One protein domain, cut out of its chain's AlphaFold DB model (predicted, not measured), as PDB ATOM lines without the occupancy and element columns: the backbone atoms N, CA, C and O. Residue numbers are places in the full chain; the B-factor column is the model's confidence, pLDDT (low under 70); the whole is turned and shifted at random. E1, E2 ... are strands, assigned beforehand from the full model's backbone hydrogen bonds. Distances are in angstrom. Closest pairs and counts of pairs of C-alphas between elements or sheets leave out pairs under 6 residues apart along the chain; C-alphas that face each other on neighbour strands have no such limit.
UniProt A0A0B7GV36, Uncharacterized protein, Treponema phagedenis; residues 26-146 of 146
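This is residues 26 to 146 of the 146 residues of an uncharacterized protein of Treponema phagedenis (UniProt A0A0B7GV36). Eight strands, E3 to E10, form a small closed barrel, and a short hairpin of two strands, E1 and E2, is joined to the barrel at E6. The first printed residues and the loop of residues 127 to 138 lie toward opposite ends of the longest axis. The printed part has 121 residues, no named helix and ten strands, E1 to E10 in chain order; the ring is antiparallel throughout, and the class is all strand. It is compact, with a radius of gyration of the C-alphas of 14.1 A, and rounded, spanning 42 by 33 by 27 A.

Start at E1, residues 34 to 37, which forms an antiparallel hairpin with E2, residues 40 to 43; look for N 35 and O 42, 2.8 A apart. E1 is also the parallel neighbour of E6, residues 89 to 98, with N 90 and O 36 at 2.9 A. Next comes the ring, a meander, each strand the antiparallel neighbour of the one before. E3, residues 52 to 58, pairs with E4, residues 62 to 74, at N 54 and O 69, 2.8 A. E4 and E5, residues 77 to 84, are antiparallel neighbours, with N 70 and O 81 at 3.0 A, and E5 and E6 are antiparallel neighbours too, with N 82 and O 91 at 3.0 A. E6 bends by 58 degrees at residue 92; its pairing is staggered, with E5 over residues 90 to 93 and with E7, residues 101 to 106, over residues 94 to 98, where N 96 and O 103 are 2.9 A apart. E7 and E8, residues 112 to 116, show N 104 and O 114 at 2.9 A; E8 and E9, residues 121 to 126, show N 115 and O 123 at 2.9 A. E9 and E10, residues 139 to 145, are antiparallel neighbours, with N 122 and O 141 at 2.8 A. E10 closes the ring on E3, with N 55 and O 144 at 3.0 A. E2 and E3 are apart.

Find C-alpha 34 at (18.425, 110.587, 85.936), where E1 begins. E4, the longest strand by residues, runs 32.5 A from C-alpha 62 at (38.964, 121.985, 77.075). E6 covers 25.7 A, E5 23.5 A and E3 20.7 A. E10 runs 18.9 A and ends at C-alpha 145, (31.118, 122.860, 89.332).

The C-alphas of Ser 30 and Asp 132 are the two farthest apart, at 46.3 A. The printed part has no cut. The link from E9 to E10, 12 residues, is long; that from E2 to E3 is short. Mean pLDDT of the printed part is 93.3, and residues 26 to 31 are under 70.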
ATOM      1  N   SER A  26      23.271 115.093  79.825       52.91
ATOM      2  CA  SER A  26      22.630 115.187  81.139       52.91
ATOM      3  C   SER A  26      22.156 116.603  81.511       52.91
ATOM      4  O   SER A  26      21.418 116.756  82.478       52.91
ATOM      5  N   ALA A  27      22.616 117.659  80.830       50.88
ATOM      6  CA  ALA A  27      22.234 119.068  81.031       50.88
ATOM      7  C   ALA A  27      21.126 119.563  80.098       50.88
ATOM      8  O   ALA A  27      20.572 120.630  80.344       50.88
ATOM      9  N   VAL A  28      20.774 118.786  79.073       54.66
ATOM     10  CA  VAL A  28      19.706 119.107  78.110       54.66
ATOM     11  C   VAL A  28      18.445 118.250  78.288       54.66
ATOM     12  O   VAL A  28      17.482 118.438  77.549       54.66
ATOM     13  N   SER A  29      18.391 117.337  79.270       56.97
ATOM     14  CA  SER A  29      17.178 116.539  79.503       56.97
ATOM     15  C   SER A  29      16.058 117.386  80.116       56.97
ATOM     16  O   SER A  29      16.222 117.954  81.196       56.97
ATOM     17  N   SER A  30      14.891 117.421  79.470       56.28
ATOM     18  CA  SER A  30      13.674 117.983  80.056       56.28
ATOM     19  C   SER A  30      13.135 117.044  81.141       56.28
ATOM     20  O   SER A  30      12.674 115.947  80.828       56.28
ATOM     21  N   GLY A  31      13.188 117.470  82.403       64.50
ATOM     22  CA  GLY A  31      12.714 116.705  83.561       64.50
ATOM     23  C   GLY A  31      13.785 116.536  84.644       64.50
ATOM     24  O   GLY A  31      14.902 117.037  84.493       64.50
ATOM     25  N   PRO A  32      13.459 115.858  85.758       76.75
ATOM     26  CA  PRO A  32      14.442 115.510  86.773       76.75
ATOM     27  C   PRO A  32      15.585 114.702  86.168       76.75
ATOM     28  O   PRO A  32      15.362 113.710  85.476       76.75
ATOM     29  N   ARG A  33      16.820 115.117  86.439       88.50
ATOM     30  CA  ARG A  33      18.011 114.414  85.962       88.50
ATOM     31  C   ARG A  33      18.010 112.969  86.471       88.50
ATOM     32  O   ARG A  33      17.807 112.739  87.659       88.50
ATOM     33  N   THR A  34      18.303 112.012  85.596       93.75
ATOM     34  CA  THR A  34      18.425 110.587  85.936       93.75
ATOM     35  C   THR A  34      19.818 110.070  85.585       93.75
ATOM     36  O   THR A  34      20.361 110.437  84.544       93.75
ATOM     37  N   LEU A  35      20.392 109.234  86.450       95.25
ATOM     38  CA  LEU A  35      21.673 108.550  86.260       95.25
ATOM     39  C   LEU A  35      21.472 107.031  86.247       95.25
ATOM     40  O   LEU A  35      20.572 106.525  86.913       95.25
ATOM     41  N   ILE A  36      22.333 106.307  85.534       96.38
ATOM     42  CA  ILE A  36      22.424 104.844  85.576       96.38
ATOM     43  C   ILE A  36      23.782 104.487  86.181       96.38
ATOM     44  O   ILE A  36      24.805 104.592  85.509       96.38
ATOM     45  N   LEU A  37      23.789 104.089  87.452       97.12
ATOM     46  CA  LEU A  37      24.994 103.806  88.234       97.12
ATOM     47  C   LEU A  37      25.062 102.313  88.548       97.12
ATOM     48  O   LEU A  37      24.165 101.785  89.205       97.12
ATOM     49  N   ASN A  38      26.084 101.615  88.054       96.38
ATOM     50  CA  ASN A  38      26.204 100.151  88.166       96.38
ATOM     51  C   ASN A  38      24.928  99.414  87.687       96.38
ATOM     52  O   ASN A  38      24.502  98.426  88.281       96.38
ATOM     53  N   GLY A  39      24.267  99.933  86.646       95.69
ATOM     54  CA  GLY A  39      22.999  99.397  86.126       95.69
ATOM     55  C   GLY A  39      21.742  99.793  86.914       95.69
ATOM     56  O   GLY A  39      20.634  99.497  86.473       95.69
ATOM     57  N   VAL A  40      21.876 100.501  88.039       95.31
ATOM     58  CA  VAL A  40      20.750 100.997  88.841       95.31
ATOM     59  C   VAL A  40      20.381 102.413  88.412       95.31
ATOM     60  O   VAL A  40      21.226 103.301  88.349       95.31
ATOM     61  N   THR A  41      19.096 102.640  88.151       96.06
ATOM     62  CA  THR A  41      18.580 103.971  87.810       96.06
ATOM     63  C   THR A  41      18.349 104.805  89.073       96.06
ATOM     64  O   THR A  41      17.688 104.351  90.006       96.06
ATOM     65  N   VAL A  42      18.873 106.033  89.100       95.62
ATOM     66  CA  VAL A  42      18.726 106.992  90.204       95.62
ATOM     67  C   VAL A  42      18.228 108.327  89.654       95.62
ATOM     68  O   VAL A  42      18.927 108.979  88.878       95.62
ATOM     69  N   SER A  43      17.030 108.749  90.059       95.19
ATOM     70  CA  SER A  43      16.496 110.078  89.739       95.19
ATOM     71  C   SER A  43      16.896 111.102  90.799       95.19
ATOM     72  O   SER A  43      16.885 110.795  91.988       95.19
ATOM     73  N   ALA A  44      17.168 112.341  90.386       94.06
ATOM     74  CA  ALA A  44      17.419 113.469  91.284       94.06
ATOM     75  C   ALA A  44      16.243 113.767  92.231       94.06
ATOM     76  O   ALA A  44      16.449 114.365  93.279       94.06
ATOM     77  N   THR A  45      15.016 113.379  91.867       94.31
ATOM     78  CA  THR A  45      13.831 113.500  92.739       94.31
ATOM     79  C   THR A  45      13.788 112.463  93.848       94.31
ATOM     80  O   THR A  45      13.075 112.658  94.825       94.31
ATOM     81  N   ASP A  46      14.523 111.364  93.686       92.56
ATOM     82  CA  ASP A  46      14.527 110.237  94.621       92.56
ATOM     83  C   ASP A  46      15.722 110.319  95.582       92.56
ATOM     84  O   ASP A  46      15.980 109.386  96.348       92.56
ATOM     85  N   THR A  47      16.495 111.403  95.489       95.62
ATOM     86  CA  THR A  47      17.586 111.736  96.398       95.62
ATOM     87  C   THR A  47      17.145 112.858  97.328       95.62
ATOM     88  O   THR A  47      16.278 113.665  96.998       95.62
ATOM     89  N   ASP A  48      17.768 112.932  98.499       95.81
ATOM     90  CA  ASP A  48      17.357 113.850  99.558       95.81
ATOM     91  C   ASP A  48      17.560 115.324  99.134       95.81
ATOM     92  O   ASP A  48      16.825 116.199  99.578       95.81
ATOM     93  N   ASN A  49      18.552 115.605  98.271       93.44
ATOM     94  CA  ASN A  49      18.956 116.966  97.871       93.44
ATOM     95  C   ASN A  49      19.410 117.094  96.396       93.44
ATOM     96  O   ASN A  49      20.205 117.976  96.062       93.44
ATOM     97  N   GLY A  50      18.980 116.204  95.500       95.06
ATOM     98  CA  GLY A  50      19.483 116.171  94.120       95.06
ATOM     99  C   GLY A  50      20.934 115.671  94.011       95.06
ATOM    100  O   GLY A  50      21.418 114.937  94.877       95.06
ATOM    101  N   PHE A  51      21.621 116.049  92.929       95.88
ATOM    102  CA  PHE A  51      23.031 115.718  92.678       95.88
ATOM    103  C   PHE A  51      23.906 116.968  92.793       95.88
ATOM    104  O   PHE A  51      23.621 117.979  92.154       95.88
ATOM    105  N   THR A  52      25.013 116.882  93.531       96.81
ATOM    106  CA  THR A  52      26.107 117.864  93.446       96.81
ATOM    107  C   THR A  52      27.199 117.287  92.561       96.81
ATOM    108  O   THR A  52      27.678 116.193  92.847       96.81
ATOM    109  N   ALA A  53      27.591 117.991  91.498       96.94
ATOM    110  CA  ALA A  53      28.485 117.427  90.491       96.94
ATOM    111  C   ALA A  53      29.481 118.434  89.909       96.94
ATOM    112  O   ALA A  53      29.266 119.649  89.939       96.94
ATOM    113  N   TRP A  54      30.549 117.889  89.335       97.56
ATOM    114  CA  TRP A  54      31.563 118.592  88.571       97.56
ATOM    115  C   TRP A  54      31.773 117.888  87.242       97.56
ATOM    116  O   TRP A  54      32.067 116.692  87.215       97.56
ATOM    117  N   TYR A  55      31.668 118.636  86.149       96.00
ATOM    118  CA  TYR A  55      32.041 118.138  84.834       96.00
ATOM    119  C   TYR A  55      33.502 118.479  84.546       96.00
ATOM    120  O   TYR A  55      34.007 119.531  84.943       96.00
ATOM    121  N   CYS A  56      34.180 117.568  83.865       96.50
ATOM    122  CA  CYS A  56      35.606 117.615  83.604       96.50
ATOM    123  C   CYS A  56      35.853 117.532  82.101       96.50
ATOM    124  O   CYS A  56      35.284 116.686  81.410       96.50
ATOM    125  N   VAL A  57      36.712 118.415  81.607       96.19
ATOM    126  CA  VAL A  57      37.143 118.489  80.203       96.19
ATOM    127  C   VAL A  57      38.659 118.311  80.122       96.19
ATOM    128  O   VAL A  57      39.335 118.300  81.158       96.19
ATOM    129  N   ASP A  58      39.196 118.203  78.906       95.94
ATOM    130  CA  ASP A  58      40.644 118.176  78.695       95.94
ATOM    131  C   ASP A  58      41.320 119.387  79.362       95.94
ATOM    132  O   ASP A  58      40.832 120.519  79.285       95.94
ATOM    133  N   TYR A  59      42.440 119.149  80.045       92.50
ATOM    134  CA  TYR A  59      43.108 120.187  80.828       92.50
ATOM    135  C   TYR A  59      43.687 121.321  79.971       92.50
ATOM    136  O   TYR A  59      43.671 122.478  80.395       92.50
ATOM    137  N   VAL A  60      44.201 121.003  78.779       91.38
ATOM    138  CA  VAL A  60      44.920 121.945  77.908       91.38
ATOM    139  C   VAL A  60      43.974 122.585  76.896       91.38
ATOM    140  O   VAL A  60      44.012 123.797  76.690       91.38
ATOM    141  N   TYR A  61      43.119 121.779  76.276       91.19
ATOM    142  CA  TYR A  61      42.289 122.166  75.138       91.19
ATOM    143  C   TYR A  61      40.815 122.383  75.506       91.19
ATOM    144  O   TYR A  61      40.077 122.995  74.732       91.19
ATOM    145  N   GLY A  62      40.370 121.929  76.681       89.88
ATOM    146  CA  GLY A  62      38.964 121.985  77.075       89.88
ATOM    147  C   GLY A  62      38.073 121.099  76.197       89.88
ATOM    148  O   GLY A  62      38.417 119.962  75.887       89.88
ATOM    149  N   GLY A  63      36.907 121.615  75.796       89.88
ATOM    150  CA  GLY A  63      36.012 120.936  74.853       89.88
ATOM    151  C   GLY A  63      34.886 120.147  75.518       89.88
ATOM    152  O   GLY A  63      34.215 120.656  76.418       89.88
ATOM    153  N   SER A  64      34.625 118.939  75.013       90.00
ATOM    154  CA  SER A  64      33.539 118.082  75.489       90.00
ATOM    155  C   SER A  64      33.799 117.535  76.886       90.00
ATOM    156  O   SER A  64      34.944 117.325  77.284       90.00
ATOM    157  N   VAL A  65      32.719 117.271  77.622       92.19
ATOM    158  CA  VAL A  65      32.803 116.613  78.929       92.19
ATOM    159  C   VAL A  65      33.329 115.193  78.739       92.19
ATOM    160  O   VAL A  65      32.716 114.400  78.032       92.19
ATOM    161  N   LEU A  66      34.456 114.893  79.376       94.75
ATOM    162  CA  LEU A  66      35.102 113.579  79.355       94.75
ATOM    163  C   LEU A  66      34.704 112.749  80.577       94.75
ATOM    164  O   LEU A  66      34.472 111.551  80.478       94.75
ATOM    165  N   VAL A  67      34.593 113.405  81.733       96.06
ATOM    166  CA  VAL A  67      34.223 112.778  83.005       96.06
ATOM    167  C   VAL A  67      33.280 113.709  83.754       96.06
ATOM    168  O   VAL A  67      33.455 114.926  83.732       96.06
ATOM    169  N   GLU A  68      32.293 113.163  84.451       97.25
ATOM    170  CA  GLU A  68      31.553 113.907  85.471       97.25
ATOM    171  C   GLU A  68      31.608 113.143  86.791       97.25
ATOM    172  O   GLU A  68      31.318 111.955  86.829       97.25
ATOM    173  N   VAL A  69      31.966 113.816  87.879       98.50
ATOM    174  CA  VAL A  69      31.979 113.224  89.222       98.50
ATOM    175  C   VAL A  69      31.044 113.988  90.135       98.50
ATOM    176  O   VAL A  69      30.845 115.193  89.976       98.50
ATOM    177  N   GLY A  70      30.459 113.315  91.112       98.12
ATOM    178  CA  GLY A  70      29.560 113.984  92.034       98.12
ATOM    179  C   GLY A  70      29.129 113.118  93.194       98.12
ATOM    180  O   GLY A  70      29.598 111.998  93.368       98.12
ATOM    181  N   TYR A  71      28.255 113.660  94.023       98.38
ATOM    182  CA  TYR A  71      27.662 112.929  95.128       98.38
ATOM    183  C   TYR A  71      26.193 113.298  95.306       98.38
ATOM    184  O   TYR A  71      25.717 114.337  94.834       98.38
ATOM    185  N   PHE A  72      25.477 112.434  96.013       98.00
ATOM    186  CA  PHE A  72      24.109 112.656  96.457       98.00
ATOM    187  C   PHE A  72      23.872 111.986  97.806       98.00
ATOM    188  O   PHE A  72      24.658 111.150  98.253       98.00
ATOM    189  N   TYR A  73      22.771 112.368  98.443       97.81
ATOM    190  CA  TYR A  73      22.268 111.721  99.649       97.81
ATOM    191  C   TYR A  73      20.994 110.964  99.309       97.81
ATOM    192  O   TYR A  73      20.162 111.477  98.565       97.81
ATOM    193  N   LYS A  74      20.848 109.747  99.821       96.19
ATOM    194  CA  LYS A  74      19.616 108.970  99.703       96.19
ATOM    195  C   LYS A  74      19.382 108.230 101.005       96.19
ATOM    196  O   LYS A  74      20.248 107.468 101.435       96.19
ATOM    197  N   ASN A  75      18.220 108.445 101.618       95.81
ATOM    198  CA  ASN A  75      17.874 107.854 102.913       95.81
ATOM    199  C   ASN A  75      18.936 108.161 103.992       95.81
ATOM    200  O   ASN A  75      19.310 107.284 104.772       95.81
ATOM    201  N   GLY A  76      19.484 109.383 103.994       94.69
ATOM    202  CA  GLY A  76      20.503 109.821 104.954       94.69
ATOM    203  C   GLY A  76      21.915 109.268 104.722       94.69
ATOM    204  O   GLY A  76      22.832 109.640 105.452       94.69
ATOM    205  N   SER A  77      22.121 108.423 103.708       96.44
ATOM    206  CA  SER A  77      23.442 107.907 103.325       96.44
ATOM    207  C   SER A  77      24.008 108.678 102.134       96.44
ATOM    208  O   SER A  77      23.276 109.004 101.199       96.44
ATOM    209  N   GLN A  78      25.308 108.982 102.169       97.38
ATOM    210  CA  GLN A  78      26.014 109.670 101.088       97.38
ATOM    211  C   GLN A  78      26.600 108.664 100.097       97.38
ATOM    212  O   GLN A  78      27.237 107.692 100.496       97.38
ATOM    213  N   TYR A  79      26.440 108.949  98.809       97.81
ATOM    214  CA  TYR A  79      26.992 108.162  97.714       97.81
ATOM    215  C   TYR A  79      27.739 109.076  96.751       97.81
ATOM    216  O   TYR A  79      27.252 110.160  96.426       97.81
ATOM    217  N   GLY A  80      28.905 108.637  96.287       98.38
ATOM    218  CA  GLY A  80      29.603 109.232  95.158       98.38
ATOM    219  C   GLY A  80      29.185 108.582  93.841       98.38
ATOM    220  O   GLY A  80      28.622 107.487  93.812       98.38
ATOM    221  N   PHE A  81      29.484 109.249  92.736       98.38
ATOM    222  CA  PHE A  81      29.347 108.684  91.401       98.38
ATOM    223  C   PHE A  81      30.394 109.248  90.442       98.38
ATOM    224  O   PHE A  81      30.881 110.367  90.629       98.38
ATOM    225  N   VAL A  82      30.679 108.479  89.393       98.25
ATOM    226  CA  VAL A  82      31.520 108.857  88.251       98.25
ATOM    227  C   VAL A  82      30.768 108.508  86.973       98.25
ATOM    228  O   VAL A  82      30.280 107.395  86.856       98.25
ATOM    229  N   LEU A  83      30.661 109.438  86.027       97.50
ATOM    230  CA  LEU A  83      30.047 109.266  84.709       97.50
ATOM    231  C   LEU A  83      31.098 109.467  83.621       97.50
ATOM    232  O   LEU A  83      32.003 110.294  83.773       97.50
ATOM    233  N   TYR A  84      30.917 108.772  82.505       93.44
ATOM    234  CA  TYR A  84      31.847 108.786  81.377       93.44
ATOM    235  C   TYR A  84      31.266 109.540  80.177       93.44
ATOM    236  O   TYR A  84      30.047 109.583  79.981       93.44
ATOM    237  N   ASP A  85      32.151 110.146  79.383       89.50
ATOM    238  CA  ASP A  85      31.885 110.653  78.030       89.50
ATOM    239  C   ASP A  85      30.710 111.648  77.932       89.50
ATOM    240  O   ASP A  85      29.964 111.686  76.952       89.50
ATOM    241  N   GLY A  86      30.491 112.440  78.989       85.88
ATOM    242  CA  GLY A  86      29.418 113.444  79.049       85.88
ATOM    243  C   GLY A  86      27.997 112.864  79.092       85.88
ATOM    244  O   GLY A  86      27.018 113.600  78.916       85.88
ATOM    245  N   GLY A  87      27.881 111.554  79.320       90.81
ATOM    246  CA  GLY A  87      26.623 110.827  79.402       90.81
ATOM    247  C   GLY A  87      25.960 110.882  80.782       90.81
ATOM    248  O   GLY A  87      26.164 111.787  81.593       90.81
ATOM    249  N   TYR A  88      25.111 109.887  81.031       93.44
ATOM    250  CA  TYR A  88      24.386 109.680  82.292       93.44
ATOM    251  C   TYR A  88      24.599 108.272  82.869       93.44
ATOM    252  O   TYR A  88      23.944 107.899  83.840       93.44
ATOM    253  N   ILE A  89      25.496 107.492  82.263       95.62
ATOM    254  CA  ILE A  89      25.847 106.133  82.675       95.62
ATOM    255  C   ILE A  89      27.211 106.179  83.351       95.62
ATOM    256  O   ILE A  89      28.110 106.889  82.894       95.62
ATOM    257  N   GLY A  90      27.358 105.426  84.433       96.81
ATOM    258  CA  GLY A  90      28.595 105.409  85.180       96.81
ATOM    259  C   GLY A  90      28.604 104.434  86.342       96.81
ATOM    260  O   GLY A  90      27.826 103.475  86.386       96.81
ATOM    261  N   GLU A  91      29.490 104.708  87.288       98.31
ATOM    262  CA  GLU A  91      29.719 103.875  88.456       98.31
ATOM    263  C   GLU A  91      29.358 104.589  89.763       98.31
ATOM    264  O   GLU A  91      29.496 105.809  89.893       98.31
ATOM    265  N   LEU A  92      28.898 103.813  90.747       97.88
ATOM    266  CA  LEU A  92      28.885 104.249  92.141       97.88
ATOM    267  C   LEU A  92      30.320 104.356  92.652       97.88
ATOM    268  O   LEU A  92      31.155 103.494  92.385       97.88
ATOM    269  N   ALA A  93      30.572 105.392  93.440       98.44
ATOM    270  CA  ALA A  93      31.859 105.652  94.058       98.44
ATOM    271  C   ALA A  93      31.690 105.956  95.548       98.44
ATOM    272  O   ALA A  93      30.643 106.429  95.999       98.44
ATOM    273  N   TYR A  94      32.750 105.744  96.313       98.25
ATOM    274  CA  TYR A  94      32.892 106.320  97.635       98.25
ATOM    275  C   TYR A  94      33.350 107.772  97.490       98.25
ATOM    276  O   TYR A  94      34.421 108.038  96.953       98.25
ATOM    277  N   PHE A  95      32.524 108.721  97.931       98.44
ATOM    278  CA  PHE A  95      32.900 110.131  97.965       98.44
ATOM    279  C   PHE A  95      33.452 110.500  99.340       98.44
ATOM    280  O   PHE A  95      32.867 110.156 100.365       98.44
ATOM    281  N   SER A  96      34.531 111.276  99.359       97.94
ATOM    282  CA  SER A  96      35.089 111.840 100.582       97.94
ATOM    283  C   SER A  96      35.704 113.223 100.366       97.94
ATOM    284  O   SER A  96      35.944 113.684  99.245       97.94
ATOM    285  N   ARG A  97      35.945 113.913 101.484       97.19
ATOM    286  CA  ARG A  97      36.738 115.144 101.547       97.19
ATOM    287  C   ARG A  97      38.067 114.829 102.212       97.19
ATOM    288  O   ARG A  97      38.086 114.481 103.389       97.19
ATOM    289  N   ASP A  98      39.153 114.983 101.464       94.81
ATOM    290  CA  ASP A  98      40.521 114.816 101.955       94.81
ATOM    291  C   ASP A  98      41.178 116.195 102.078       94.81
ATOM    292  O   ASP A  98      41.650 116.794 101.103       94.81
ATOM    293  N   GLY A  99      41.081 116.767 103.279       96.69
ATOM    294  CA  GLY A  99      41.390 118.173 103.513       96.69
ATOM    295  C   GLY A  99      40.523 119.084 102.639       96.69
ATOM    296  O   GLY A  99      39.302 119.136 102.789       96.69
ATOM    297  N   LEU A 100      41.164 119.822 101.728       97.25
ATOM    298  CA  LEU A 100      40.481 120.715 100.784       97.25
ATOM    299  C   LEU A 100      40.070 120.024  99.477       97.25
ATOM    300  O   LEU A 100      39.358 120.623  98.670       97.25
ATOM    301  N   ASN A 101      40.522 118.790  99.254       98.38
ATOM    302  CA  ASN A 101      40.256 118.063  98.027       98.38
ATOM    303  C   ASN A 101      38.925 117.318  98.117       98.38
ATOM    304  O   ASN A 101      38.544 116.794  99.167       98.38
ATOM    305  N   TYR A 102      38.246 117.221  96.981       98.56
ATOM    306  CA  TYR A 102      37.179 116.248  96.785       98.56
ATOM    307  C   TYR A 102      37.774 114.976  96.204       98.56
ATOM    308  O   TYR A 102      38.594 115.065  95.289       98.56
ATOM    309  N   ARG A 103      37.355 113.816  96.702       98.50
ATOM    310  CA  ARG A 103      37.856 112.524  96.252       98.50
ATOM    311  C   ARG A 103      36.711 111.552  96.008       98.50
ATOM    312  O   ARG A 103      35.759 111.502  96.785       98.50
ATOM    313  N   TRP A 104      36.835 110.791  94.930       98.69
ATOM    314  CA  TRP A 104      35.971 109.675  94.578       98.69
ATOM    315  C   TRP A 104      36.826 108.440  94.386       98.69
ATOM    316  O   TRP A 104      37.789 108.512  93.628       98.69
ATOM    317  N   ASP A 105      36.458 107.336  95.020       98.25
ATOM    318  CA  ASP A 105      37.120 106.040  94.887       98.25
ATOM    319  C   ASP A 105      36.115 105.000  94.380       98.25
ATOM    320  O   ASP A 105      34.985 104.938  94.865       98.25
ATOM    321  N   TRP A 106      36.483 104.210  93.372       98.00
ATOM    322  CA  TRP A 106      35.595 103.193  92.800       98.00
ATOM    323  C   TRP A 106      36.365 102.033  92.162       98.00
ATOM    324  O   TRP A 106      37.597 101.980  92.162       98.00
ATOM    325  N   GLY A 107      35.606 101.087  91.611       95.81
ATOM    326  CA  GLY A 107      36.125  99.837  91.081       95.81
ATOM    327  C   GLY A 107      36.426  98.820  92.178       95.81
ATOM    328  O   GLY A 107      36.358  99.093  93.377       95.81
ATOM    329  N   GLU A 108      36.747  97.603  91.752       92.69
ATOM    330  CA  GLU A 108      37.129  96.516  92.653       92.69
ATOM    331  C   GLU A 108      38.299  96.934  93.556       92.69
ATOM    332  O   GLU A 108      39.347  97.348  93.057       92.69
ATOM    333  N   ASN A 109      38.103  96.820  94.874       90.31
ATOM    334  CA  ASN A 109      39.057  97.243  95.903       90.31
ATOM    335  C   ASN A 109      39.531  98.702  95.758       90.31
ATOM    336  O   ASN A 109      40.688  98.989  96.052       90.31
ATOM    337  N   GLU A 110      38.665  99.607  95.278       92.25
ATOM    338  CA  GLU A 110      38.966 101.048  95.174       92.25
ATOM    339  C   GLU A 110      40.203 101.342  94.307       92.25
ATOM    340  O   GLU A 110      40.950 102.294  94.529       92.25
ATOM    341  N   LYS A 111      40.437 100.509  93.284       96.00
ATOM    342  CA  LYS A 111      41.603 100.625  92.397       96.00
ATOM    343  C   LYS A 111      41.619 101.889  91.535       96.00
ATOM    344  O   LYS A 111      42.609 102.124  90.845       96.00
ATOM    345  N   TYR A 112      40.550 102.680  91.532       97.94
ATOM    346  CA  TYR A 112      40.468 103.936  90.798       97.94
ATOM    347  C   TYR A 112      40.115 105.079  91.730       97.94
ATOM    348  O   TYR A 112      39.226 104.939  92.570       97.94
ATOM    349  N   SER A 113      40.752 106.230  91.508       98.19
ATOM    350  CA  SER A 113      40.387 107.458  92.205       98.19
ATOM    351  C   SER A 113      40.325 108.651  91.269       98.19
ATOM    352  O   SER A 113      41.106 108.773  90.326       98.19
ATOM    353  N   PHE A 114      39.441 109.589  91.581       98.56
ATOM    354  CA  PHE A 114      39.393 110.903  90.966       98.56
ATOM    355  C   PHE A 114      39.462 111.947  92.069       98.56
ATOM    356  O   PHE A 114      38.730 111.860  93.053       98.56
ATOM    357  N   VAL A 115      40.348 112.926  91.926       98.69
ATOM    358  CA  VAL A 115      40.553 113.976  92.925       98.69
ATOM    359  C   VAL A 115      40.377 115.335  92.274       98.69
ATOM    360  O   VAL A 115      41.062 115.636  91.303       98.69
ATOM    361  N   ILE A 116      39.504 116.176  92.826       98.69
ATOM    362  CA  ILE A 116      39.400 117.588  92.446       98.69
ATOM    363  C   ILE A 116      40.063 118.437  93.523       98.69
ATOM    364  O   ILE A 116      39.652 118.431  94.687       98.69
ATOM    365  N   LYS A 117      41.074 119.195  93.108       98.44
ATOM    366  CA  LYS A 117      41.751 120.200  93.926       98.44
ATOM    367  C   LYS A 117      40.942 121.503  94.008       98.44
ATOM    368  O   LYS A 117      40.115 121.771  93.132       98.44
ATOM    369  N   PRO A 118      41.214 122.369  95.000       97.62
ATOM    370  CA  PRO A 118      40.524 123.655  95.152       97.62
ATOM    371  C   PRO A 118      40.647 124.601  93.954       97.62
ATOM    372  O   PRO A 118      39.783 125.450  93.760       97.62
ATOM    373  N   ASP A 119      41.708 124.461  93.158       97.25
ATOM    374  CA  ASP A 119      41.951 125.257  91.951       97.25
ATOM    375  C   ASP A 119      41.177 124.759  90.714       97.25
ATOM    376  O   ASP A 119      41.288 125.345  89.639       97.25
ATOM    377  N   GLY A 120      40.388 123.688  90.857       97.31
ATOM    378  CA  GLY A 120      39.647 123.063  89.763       97.31
ATOM    379  C   GLY A 120      40.460 122.044  88.960       97.31
ATOM    380  O   GLY A 120      39.970 121.552  87.947       97.31
ATOM    381  N   THR A 121      41.675 121.686  89.382       98.50
ATOM    382  CA  THR A 121      42.431 120.591  88.762       98.50
ATOM    383  C   THR A 121      41.826 119.244  89.158       98.50
ATOM    384  O   THR A 121      41.795 118.902  90.342       98.50
ATOM    385  N   GLY A 122      41.377 118.468  88.173       98.44
ATOM    386  CA  GLY A 122      40.958 117.074  88.314       98.44
ATOM    387  C   GLY A 122      42.116 116.118  88.030       98.44
ATOM    388  O   GLY A 122      42.843 116.308  87.060       98.44
ATOM    389  N   LEU A 123      42.300 115.099  88.862       98.50
ATOM    390  CA  LEU A 123      43.370 114.109  88.745       98.50
ATOM    391  C   LEU A 123      42.775 112.708  88.792       98.50
ATOM    392  O   LEU A 123      42.152 112.348  89.790       98.50
ATOM    393  N   TYR A 124      42.996 111.924  87.742       98.31
ATOM    394  CA  TYR A 124      42.618 110.514  87.709       98.31
ATOM    395  C   TYR A 124      43.803 109.630  88.094       98.31
ATOM    396  O   TYR A 124      44.915 109.823  87.600       98.31
ATOM    397  N   TYR A 125      43.554 108.647  88.951       97.94
ATOM    398  CA  TYR A 125      44.525 107.669  89.416       97.94
ATOM    399  C   TYR A 125      44.037 106.252  89.122       97.94
ATOM    400  O   TYR A 125      42.871 105.920  89.337       97.94
ATOM    401  N   ASP A 126      44.974 105.415  88.684       97.06
ATOM    402  CA  ASP A 126      44.781 103.990  88.448       97.06
ATOM    403  C   ASP A 126      45.800 103.213  89.286       97.06
ATOM    404  O   ASP A 126      47.008 103.266  89.043       97.06
ATOM    405  N   PHE A 127      45.299 102.516  90.299       96.00
ATOM    406  CA  PHE A 127      46.070 101.702  91.230       96.00
ATOM    407  C   PHE A 127      46.066 100.218  90.847       96.00
ATOM    408  O   PHE A 127      46.639  99.412  91.576       96.00
ATOM    409  N   SER A 128      45.474  99.826  89.711       92.56
ATOM    410  CA  SER A 128      45.336  98.413  89.316       92.56
ATOM    411  C   SER A 128      46.666  97.662  89.196       92.56
ATOM    412  O   SER A 128      46.708  96.444  89.358       92.56
ATOM    413  N   THR A 129      47.763  98.380  88.949       87.88
ATOM    414  CA  THR A 129      49.125  97.830  88.898       87.88
ATOM    415  C   THR A 129      49.997  98.249  90.084       87.88
ATOM    416  O   THR A 129      51.195  97.951  90.094       87.88
ATOM    417  N   SER A 130      49.442  98.972  91.062       89.81
ATOM    418  CA  SER A 130      50.175  99.430  92.242       89.81
ATOM    419  C   SER A 130      50.380  98.283  93.230       89.81
ATOM    420  O   SER A 130      49.472  97.496  93.488       89.81
ATOM    421  N   LYS A 131      51.590  98.177  93.789       87.12
ATOM    422  CA  LYS A 131      51.946  97.147  94.783       87.12
ATOM    423  C   LYS A 131      52.062  97.694  96.204       87.12
ATOM    424  O   LYS A 131      52.059  96.919  97.151       87.12
ATOM    425  N   ASP A 132      52.190  99.008  96.339       90.06
ATOM    426  CA  ASP A 132      52.421  99.714  97.600       90.06
ATOM    427  C   ASP A 132      51.315 100.736  97.916       90.06
ATOM    428  O   ASP A 132      51.425 101.487  98.881       90.06
ATOM    429  N   GLY A 133      50.249 100.768  97.107       84.88
ATOM    430  CA  GLY A 133      49.141 101.711  97.254       84.88
ATOM    431  C   GLY A 133      49.446 103.113  96.723       84.88
ATOM    432  O   GLY A 133      48.658 104.031  96.939       84.88
ATOM    433  N   THR A 134      50.567 103.307  96.022       88.88
ATOM    434  CA  THR A 134      50.925 104.592  95.416       88.88
ATOM    435  C   THR A 134      50.717 104.586  93.902       88.88
ATOM    436  O   THR A 134      50.936 103.582  93.220       88.88
ATOM    437  N   ALA A 135      50.282 105.723  93.362       92.38
ATOM    438  CA  ALA A 135      50.181 105.961  91.928       92.38
ATOM    439  C   ALA A 135      50.413 107.447  91.631       92.38
ATOM    440  O   ALA A 135      50.067 108.326  92.426       92.38
ATOM    441  N   LYS A 136      50.992 107.740  90.464       94.94
ATOM    442  CA  LYS A 136      50.955 109.096  89.901       94.94
ATOM    443  C   LYS A 136      49.611 109.293  89.191       94.94
ATOM    444  O   LYS A 136      49.048 108.300  88.731       94.94
ATOM    445  N   PRO A 137      49.115 110.538  89.064       96.81
ATOM    446  CA  PRO A 137      47.970 110.797  88.209       96.81
ATOM    447  C   PRO A 137      48.250 110.263  86.804       96.81
ATOM    448  O   PRO A 137      49.300 110.565  86.230       96.81
ATOM    449  N   ARG A 138      47.331 109.457  86.283       96.50
ATOM    450  CA  ARG A 138      47.376 108.945  84.915       96.50
ATOM    451  C   ARG A 138      46.940 110.023  83.930       96.50
ATOM    452  O   ARG A 138      47.588 110.194  82.906       96.50
ATOM    453  N   ASP A 139      45.916 110.786  84.307       97.06
ATOM    454  CA  ASP A 139      45.343 111.860  83.500       97.06
ATOM    455  C   ASP A 139      45.003 113.079  84.368       97.06
ATOM    456  O   ASP A 139      44.750 112.971  85.575       97.06
ATOM    457  N   VAL A 140      44.997 114.253  83.733       98.06
ATOM    458  CA  VAL A 140      44.706 115.548  84.357       98.06
ATOM    459  C   VAL A 140      43.583 116.229  83.583       98.06
ATOM    460  O   VAL A 140      43.587 116.241  82.355       98.06
ATOM    461  N   TYR A 141      42.643 116.825  84.309       98.00
ATOM    462  CA  TYR A 141      41.433 117.435  83.771       98.00
ATOM    463  C   TYR A 141      41.205 118.814  84.363       98.00
ATOM    464  O   TYR A 141      41.670 119.124  85.463       98.00
ATOM    465  N   LYS A 142      40.420 119.631  83.664       97.88
ATOM    466  CA  LYS A 142      39.871 120.859  84.234       97.88
ATOM    467  C   LYS A 142      38.429 120.623  84.656       97.88
ATOM    468  O   LYS A 142      37.589 120.293  83.821       97.88
ATOM    469  N   ALA A 143      38.164 120.775  85.948       97.44
ATOM    470  CA  ALA A 143      36.878 120.502  86.563       97.44
ATOM    471  C   ALA A 143      36.100 121.791  86.837       97.44
ATOM    472  O   ALA A 143      36.634 122.782  87.339       97.44
ATOM    473  N   TYR A 144      34.804 121.745  86.560       95.12
ATOM    474  CA  TYR A 144      33.883 122.856  86.736       95.12
ATOM    475  C   TYR A 144      32.680 122.388  87.530       95.12
ATOM    476  O   TYR A 144      32.064 121.377  87.193       95.12
ATOM    477  N   LYS A 145      32.340 123.132  88.584       94.56
ATOM    478  CA  LYS A 145      31.118 122.860  89.332       94.56
ATOM    479  C   LYS A 145      29.923 123.101  88.416       94.56
ATOM    480  O   LYS A 145      29.884 124.109  87.708       94.56
ATOM    481  N   ARG A 146      28.997 122.153  88.426       86.75
ATOM    482  CA  ARG A 146      27.747 122.226  87.686       86.75
ATOM    483  C   ARG A 146      26.722 123.118  88.378       86.75
ATOM    484  O   ARG A 146      26.728 123.158  89.631       86.75
TER     485      ARG A 146